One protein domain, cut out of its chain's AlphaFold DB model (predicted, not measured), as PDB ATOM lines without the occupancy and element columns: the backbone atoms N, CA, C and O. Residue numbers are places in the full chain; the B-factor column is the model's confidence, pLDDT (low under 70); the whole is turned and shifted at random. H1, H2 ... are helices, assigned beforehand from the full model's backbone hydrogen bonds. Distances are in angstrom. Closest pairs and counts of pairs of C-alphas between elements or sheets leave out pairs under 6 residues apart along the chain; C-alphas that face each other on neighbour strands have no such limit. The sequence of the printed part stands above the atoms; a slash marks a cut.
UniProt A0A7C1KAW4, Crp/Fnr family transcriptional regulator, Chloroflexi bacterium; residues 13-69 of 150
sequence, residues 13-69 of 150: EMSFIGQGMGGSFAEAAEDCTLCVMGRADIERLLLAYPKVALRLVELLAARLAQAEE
ATOM      1  N   GLU A  13      75.923 -28.710  39.724       77.94
ATOM      2  CA  GLU A  13      77.197 -29.144  39.161       77.94
ATOM      3  C   GLU A  13      77.394 -28.712  37.702       77.94
ATOM      4  O   GLU A  13      78.524 -28.683  37.223       77.94
ATOM      5  N   MET A  14      76.313 -28.325  37.012       71.44
ATOM      6  CA  MET A  14      76.334 -27.875  35.617       71.44
ATOM      7  C   MET A  14      77.362 -26.759  35.406       71.44
ATOM      8  O   MET A  14      78.236 -26.870  34.546       71.44
ATOM      9  N   SER A  15      77.334 -25.728  36.256       68.62
ATOM     10  CA  SER A  15      78.278 -24.611  36.154       68.62
ATOM     11  C   SER A  15      79.721 -25.061  36.352       68.62
ATOM     12  O   SER A  15      80.620 -24.543  35.691       68.62
ATOM     13  N   PHE A  16      79.959 -26.047  37.218       68.06
ATOM     14  CA  PHE A  16      81.289 -26.601  37.449       68.06
ATOM     15  C   PHE A  16      81.842 -27.307  36.200       68.06
ATOM     16  O   PHE A  16      82.972 -27.013  35.812       68.06
ATOM     17  N   ILE A  17      81.032 -28.124  35.516       68.81
ATOM     18  CA  ILE A  17      81.414 -28.901  34.316       68.81
ATOM     19  C   ILE A  17      81.362 -28.106  32.994       68.81
ATOM     20  O   ILE A  17      81.333 -28.690  31.914       68.81
ATOM     21  N   GLY A  18      81.336 -26.770  33.059       65.69
ATOM     22  CA  GLY A  18      81.326 -25.897  31.878       65.69
ATOM     23  C   GLY A  18      79.969 -25.796  31.171       65.69
ATOM     24  O   GLY A  18      79.889 -25.241  30.078       65.69
ATOM     25  N   GLN A  19      78.899 -26.304  31.785       65.12
ATOM     26  CA  GLN A  19      77.529 -26.162  31.298       65.12
ATOM     27  C   GLN A  19      76.892 -24.915  31.932       65.12
ATOM     28  O   GLN A  19      76.924 -24.712  33.147       65.12
ATOM     29  N   GLY A  20      76.300 -24.042  31.117       64.56
ATOM     30  CA  GLY A  20      75.507 -22.926  31.636       64.56
ATOM     31  C   GLY A  20      74.217 -23.425  32.291       64.56
ATOM     32  O   GLY A  20      73.703 -24.478  31.925       64.56
ATOM     33  N   MET A  21      73.638 -22.642  33.206       65.00
ATOM     34  CA  MET A  21      72.305 -22.956  33.743       65.00
ATOM     35  C   MET A  21      71.213 -22.903  32.663       65.00
ATOM     36  O   MET A  21      70.142 -23.454  32.872       65.00
ATOM     37  N   GLY A  22      71.466 -22.285  31.499       64.69
ATOM     38  CA  GLY A  22      70.607 -22.412  30.315       64.69
ATOM     39  C   GLY A  22      69.155 -21.973  30.538       64.69
ATOM     40  O   GLY A  22      68.247 -22.581  29.986       64.69
ATOM     41  N   GLY A  23      68.931 -20.968  31.395       70.38
ATOM     42  CA  GLY A  23      67.589 -20.523  31.795       70.38
ATOM     43  C   GLY A  23      66.903 -21.406  32.848       70.38
ATOM     44  O   GLY A  23      65.762 -21.143  33.210       70.38
ATOM     45  N   SER A  24      67.581 -22.437  33.354       75.81
ATOM     46  CA  SER A  24      67.149 -23.219  34.513       75.81
ATOM     47  C   SER A  24      67.391 -22.442  35.805       75.81
ATOM     48  O   SER A  24      68.359 -21.691  35.908       75.81
ATOM     49  N   PHE A  25      66.541 -22.654  36.803       83.69
ATOM     50  CA  PHE A  25      66.681 -22.123  38.156       83.69
ATOM     51  C   PHE A  25      66.324 -23.219  39.163       83.69
ATOM     52  O   PHE A  25      65.728 -24.236  38.807       83.69
ATOM     53  N   ALA A  26      66.720 -23.019  40.415       87.31
ATOM     54  CA  ALA A  26      66.317 -23.872  41.521       87.31
ATOM     55  C   ALA A  26      65.451 -23.053  42.477       87.31
ATOM     56  O   ALA A  26      65.794 -21.917  42.802       87.31
ATOM     57  N   GLU A  27      64.346 -23.641  42.911       90.94
ATOM     58  CA  GLU A  27      63.421 -23.066  43.881       90.94
ATOM     59  C   GLU A  27      63.197 -24.084  44.997       90.94
ATOM     60  O   GLU A  27      63.117 -25.291  44.747       90.94
ATOM     61  N   ALA A  28      63.141 -23.601  46.236       94.12
ATOM     62  CA  ALA A  28      62.841 -24.440  47.382       94.12
ATOM     63  C   ALA A  28      61.337 -24.747  47.398       94.12
ATOM     64  O   ALA A  28      60.522 -23.839  47.531       94.12
ATOM     65  N   ALA A  29      60.974 -26.023  47.256       93.25
ATOM     66  CA  ALA A  29      59.577 -26.461  47.347       93.25
ATOM     67  C   ALA A  29      59.050 -26.461  48.797       93.25
ATOM     68  O   ALA A  29      57.846 -26.377  49.017       93.25
ATOM     69  N   GLU A  30      59.957 -26.562  49.769       93.81
ATOM     70  CA  GLU A  30      59.708 -26.541  51.211       93.81
ATOM     71  C   GLU A  30      60.912 -25.915  51.938       93.81
ATOM     72  O   GLU A  30      61.975 -25.720  51.334       93.81
ATOM     73  N   ASP A  31      60.760 -25.615  53.231       95.88
ATOM     74  CA  ASP A  31      61.853 -25.118  54.070       95.88
ATOM     75  C   ASP A  31      63.030 -26.103  54.044       95.88
ATOM     76  O   ASP A  31      62.914 -27.262  54.444       95.88
ATOM     77  N   CYS A  32      64.189 -25.641  53.571       94.25
ATOM     78  CA  CYS A  32      65.348 -26.497  53.357       94.25
ATOM     79  C   CYS A  32      66.650 -25.828  53.802       94.25
ATOM     80  O   CYS A  32      66.775 -24.606  53.866       94.25
ATOM     81  N   THR A  33      67.651 -26.653  54.113       94.75
ATOM     82  CA  THR A  33      69.017 -26.201  54.400       94.75
ATOM     83  C   THR A  33      69.933 -26.666  53.282       94.75
ATOM     84  O   THR A  33      69.990 -27.857  52.974       94.75
ATOM     85  N   LEU A  34      70.667 -25.726  52.688       93.00
ATOM     86  CA  LEU A  34      71.607 -26.001  51.607       93.00
ATOM     87  C   LEU A  34      73.047 -25.849  52.096       93.00
ATOM     88  O   LEU A  34      73.425 -24.818  52.650       93.00
ATOM     89  N   CYS A  35      73.869 -26.859  51.821       92.19
ATOM     90  CA  CYS A  35      75.320 -26.754  51.928       92.19
ATOM     91  C   CYS A  35      75.872 -26.288  50.580       92.19
ATOM     92  O   CYS A  35      75.865 -27.044  49.609       92.19
ATOM     93  N   VAL A  36      76.342 -25.043  50.516       89.94
ATOM     94  CA  VAL A  36      76.865 -24.450  49.279       89.94
ATOM     95  C   VAL A  36      78.382 -24.602  49.228       89.94
ATOM     96  O   VAL A  36      79.075 -24.315  50.201       89.94
ATOM     97  N   MET A  37      78.897 -25.033  48.078       87.94
ATOM     98  CA  MET A  37      80.330 -25.158  47.819       87.94
ATOM     99  C   MET A  37      80.695 -24.363  46.568       87.94
ATOM    100  O   MET A  37      80.109 -24.562  45.504       87.94
ATOM    101  N   GLY A  38      81.660 -23.451  46.697       88.12
ATOM    102  CA  GLY A  38      82.170 -22.687  45.563       88.12
ATOM    103  C   GLY A  38      83.052 -23.535  44.645       88.12
ATOM    104  O   GLY A  38      83.577 -24.574  45.046       88.12
ATOM    105  N   ARG A  39      83.278 -23.054  43.413       85.25
ATOM    106  CA  ARG A  39      84.158 -23.717  42.430       85.25
ATOM    107  C   ARG A  39      85.546 -24.033  43.007       85.25
ATOM    108  O   ARG A  39      86.021 -25.154  42.880       85.25
ATOM    109  N   ALA A  40      86.184 -23.061  43.656       89.19
ATOM    110  CA  ALA A  40      87.530 -23.246  44.197       89.19
ATOM    111  C   ALA A  40      87.571 -24.308  45.314       89.19
ATOM    112  O   ALA A  40      88.539 -25.059  45.431       89.19
ATOM    113  N   ASP A  41      86.510 -24.405  46.121       90.56
ATOM    114  CA  ASP A  41      86.424 -25.391  47.197       90.56
ATOM    115  C   ASP A  41      86.228 -26.805  46.666       90.56
ATOM    116  O   ASP A  41      86.896 -27.722  47.146       90.56
ATOM    117  N   ILE A  42      85.373 -26.984  45.653       88.19
ATOM    118  CA  ILE A  42      85.194 -28.300  45.038       88.19
ATOM    119  C   ILE A  42      86.467 -28.737  44.307       88.19
ATOM    120  O   ILE A  42      86.888 -29.876  44.471       88.19
ATOM    121  N   GLU A  43      87.156 -27.843  43.592       88.69
ATOM    122  CA  GLU A  43      88.438 -28.158  42.942       88.69
ATOM    123  C   GLU A  43      89.485 -28.619  43.965       88.69
ATOM    124  O   GLU A  43      90.105 -29.673  43.799       88.69
ATOM    125  N   ARG A  44      89.621 -27.888  45.077       92.81
ATOM    126  CA  ARG A  44      90.515 -28.260  46.180       92.81
ATOM    127  C   ARG A  44      90.131 -29.603  46.804       92.81
ATOM    128  O   ARG A  44      91.015 -30.411  47.089       92.81
ATOM    129  N   LEU A  45      88.838 -29.857  47.005       91.44
ATOM    130  CA  LEU A  45      88.333 -31.111  47.570       91.44
ATOM    131  C   LEU A  45      88.631 -32.303  46.655       91.44
ATOM    132  O   LEU A  45      89.077 -33.342  47.135       91.44
ATOM    133  N   LEU A  46      88.404 -32.153  45.349       91.06
ATOM    134  CA  LEU A  46      88.625 -33.211  44.364       91.06
ATOM    135  C   LEU A  46      90.111 -33.570  44.243       91.06
ATOM    136  O   LEU A  46      90.441 -34.752  44.158       91.06
ATOM    137  N   LEU A  47      90.999 -32.570  44.291       92.94
ATOM    138  CA  LEU A  47      92.451 -32.783  44.279       92.94
ATOM    139  C   LEU A  47      92.955 -33.433  45.574       92.94
ATOM    140  O   LEU A  47      93.807 -34.317  45.524       92.94
ATOM    141  N   ALA A  48      92.420 -33.025  46.728       96.62
ATOM    142  CA  ALA A  48      92.791 -33.602  48.018       96.62
ATOM    143  C   ALA A  48      92.238 -35.027  48.208       96.62
ATOM    144  O   ALA A  48      92.887 -35.868  48.831       96.62
ATOM    145  N   TYR A  49      91.053 -35.312  47.660       96.12
ATOM    146  CA  TYR A  49      90.356 -36.585  47.823       96.12
ATOM    147  C   TYR A  49      89.811 -37.112  46.482       96.12
ATOM    148  O   TYR A  49      88.604 -37.048  46.236       96.12
ATOM    149  N   PRO A  50      90.647 -37.752  45.641       94.06
ATOM    150  CA  PRO A  50      90.240 -38.253  44.319       94.06
ATOM    151  C   PRO A  50      89.062 -39.240  44.334       94.06
ATOM    152  O   PRO A  50      88.318 -39.353  43.363       94.06
ATOM    153  N   LYS A  51      88.837 -39.938  45.456       95.06
ATOM    154  CA  LYS A  51      87.651 -40.793  45.636       95.06
ATOM    155  C   LYS A  51      86.339 -40.008  45.515       95.06
ATOM    156  O   LYS A  51      85.361 -40.566  45.031       95.06
ATOM    157  N   VAL A  52      86.314 -38.734  45.913       91.38
ATOM    158  CA  VAL A  52      85.145 -37.853  45.752       91.38
ATOM    159  C   VAL A  52      84.863 -37.608  44.268       91.38
ATOM    160  O   VAL A  52      83.705 -37.644  43.862       91.38
ATOM    161  N   ALA A  53      85.905 -37.457  43.444       89.62
ATOM    162  CA  ALA A  53      85.753 -37.301  41.999       89.62
ATOM    163  C   ALA A  53      85.102 -38.529  41.353       89.62
ATOM    164  O   ALA A  53      84.171 -38.383  40.566       89.62
ATOM    165  N   LEU A  54      85.525 -39.739  41.738       92.94
ATOM    166  CA  LEU A  54      84.910 -40.977  41.246       92.94
ATOM    167  C   LEU A  54      83.421 -41.058  41.613       92.94
ATOM    168  O   LEU A  54      82.602 -41.379  40.759       92.94
ATOM    169  N   ARG A  55      83.050 -40.683  42.846       91.00
ATOM    170  CA  ARG A  55      81.636 -40.633  43.263       91.00
ATOM    171  C   ARG A  55      80.824 -39.609  42.476       91.00
ATOM    172  O   ARG A  55      79.667 -39.866  42.160       91.00
ATOM    173  N   LEU A  56      81.420 -38.465  42.142       88.06
ATOM    174  CA  LEU A  56      80.764 -37.461  41.309       88.06
ATOM    175  C   LEU A  56      80.532 -37.979  39.881       88.06
ATOM    176  O   LEU A  56      79.458 -37.762  39.326       88.06
ATOM    177  N   VAL A  57      81.493 -38.708  39.308       90.00
ATOM    178  CA  VAL A  57      81.337 -39.353  37.993       90.00
ATOM    179  C   VAL A  57      80.226 -40.405  38.023       90.00
ATOM    180  O   VAL A  57      79.376 -40.400  37.137       90.00
ATOM    181  N   GLU A  58      80.179 -41.260  39.049       92.44
ATOM    182  CA  GLU A  58      79.100 -42.247  39.233       92.44
ATOM    183  C   GLU A  58      77.718 -41.574  39.302       92.44
ATOM    184  O   GLU A  58      76.781 -42.003  38.628       92.44
ATOM    185  N   LEU A  59      77.601 -40.483  40.069       89.00
ATOM    186  CA  LEU A  59      76.372 -39.693  40.180       89.00
ATOM    187  C   LEU A  59      75.932 -39.134  38.816       89.00
ATOM    188  O   LEU A  59      74.759 -39.232  38.451       89.00
ATOM    189  N   LEU A  60      76.863 -38.544  38.064       88.00
ATOM    190  CA  LEU A  60      76.592 -37.971  36.745       88.00
ATOM    191  C   LEU A  60      76.196 -39.041  35.722       88.00
ATOM    192  O   LEU A  60      75.240 -38.843  34.973       88.00
ATOM    193  N   ALA A  61      76.877 -40.188  35.720       91.31
ATOM    194  CA  ALA A  61      76.552 -41.311  34.846       91.31
ATOM    195  C   ALA A  61      75.145 -41.860  35.129       91.31
ATOM    196  O   ALA A  61      74.372 -42.091  34.200       91.31
ATOM    197  N   ALA A  62      74.770 -41.992  36.406       90.62
ATOM    198  CA  ALA A  62      73.422 -42.406  36.787       90.62
ATOM    199  C   ALA A  62      72.348 -41.412  36.305       90.62
ATOM    200  O   ALA A  62      71.291 -41.823  35.829       90.62
ATOM    201  N   ARG A  63      72.618 -40.102  36.377       87.00
ATOM    202  CA  ARG A  63      71.707 -39.068  35.851       87.00
ATOM    203  C   ARG A  63      71.559 -39.129  34.338       87.00
ATOM    204  O   ARG A  63      70.448 -38.952  33.845       87.00
ATOM    205  N   LEU A  64      72.655 -39.369  33.622       89.50
ATOM    206  CA  LEU A  64      72.630 -39.520  32.171       89.50
ATOM    207  C   LEU A  64      71.772 -40.724  31.769       89.50
ATOM    208  O   LEU A  64      70.845 -40.553  30.984       89.50
ATOM    209  N   ALA A  65      71.991 -41.885  32.390       91.62
ATOM    210  CA  ALA A  65      71.195 -43.084  32.130       91.62
ATOM    211  C   ALA A  65      69.692 -42.854  32.390       91.62
ATOM    212  O   ALA A  65      68.848 -43.229  31.580       91.62
ATOM    213  N   GLN A  66      69.339 -42.158  33.479       90.00
ATOM    214  CA  GLN A  66      67.945 -41.784  33.752       90.00
ATOM    215  C   GLN A  66      67.363 -40.827  32.701       90.00
ATOM    216  O   GLN A  66      66.170 -40.882  32.396       90.00
ATOM    217  N   ALA A  67      68.166 -39.901  32.172       87.81
ATOM    218  CA  ALA A  67      67.728 -39.007  31.108       87.81
ATOM    219  C   ALA A  67      67.500 -39.771  29.793       87.81
ATOM    220  O   ALA A  67      66.494 -39.533  29.124       87.81
ATOM    221  N   GLU A  68      68.382 -40.713  29.460       89.75
ATOM    222  CA  GLU A  68      68.257 -41.596  28.296       89.75
ATOM    223  C   GLU A  68      66.998 -42.469  28.379       89.75
ATOM    224  O   GLU A  68      66.208 -42.480  27.438       89.75
ATOM    225  N   GLU A  69      66.731 -43.099  29.527       90.44
ATOM    226  CA  GLU A  69      65.525 -43.914  29.751       90.44
ATOM    227  C   GLU A  69      64.232 -43.095  29.572       90.44
ATOM    228  O   GLU A  69      63.258 -43.536  28.951       90.44
TER     229      GLU A  69
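Overview. This is residues 13 to 69 of the 150 residues of the protein "Crp/Fnr family transcriptional regulator" of Chloroflexi bacterium (UniProt A0A7C1KAW4). The one-turn helix H1 sits near the start of H2, and a wide loop leads from H1 to H2, which meets the long H3 at a corner to make an open V. Residues 23 to 36 of the loop and 61 to 69 of H3 stick out. The printed part has 57 residues with three named helices, H1, H2, H3 in chain order, and no named strand: all helix. It is loose, with a radius of gyration of the C-alphas of 13.5 A and spans of 34 by 30 by 21 A.

Along the chain. H1, residues 13 to 16, begins at C-alpha 13 (77.197, -29.144, 39.161) and is 5.1 A long. H2, residues 39 to 48, is 14.3 A long. H3, residues 50 to 69, is 29.2 A long and ends at C-alpha 69 (65.525, -43.914, 29.751).

Arrangement. H1 and H2 are close but not clearly touching; their closest C-alphas, of Phe 16 and Arg 39, are 6.4 A apart. H1 and H3 are apart. H2 and H3 touch only at the corner, and only just, with 3 pairs of C-alphas within 8 A; H3 touches with residues 52 to 53 alone. The closest C-alphas, of Leu 46 and Ala 53, are 5.5 A apart. Their lines stand at a steep tilt of 62 degrees, opposite ways. In H2 and H3 every O i to N i+4 pair is within hydrogen-bond range; H1 is too short for one.

Size, cuts and confidence. The C-alphas of Ala 48 and Glu 69, the two farthest apart, are 34.4 A apart. The printed part has no cut. The link from H1 to H2, 22 residues, is long; that from H2 to H3 is tight. Residues 15 to 22 have pLDDT under 70.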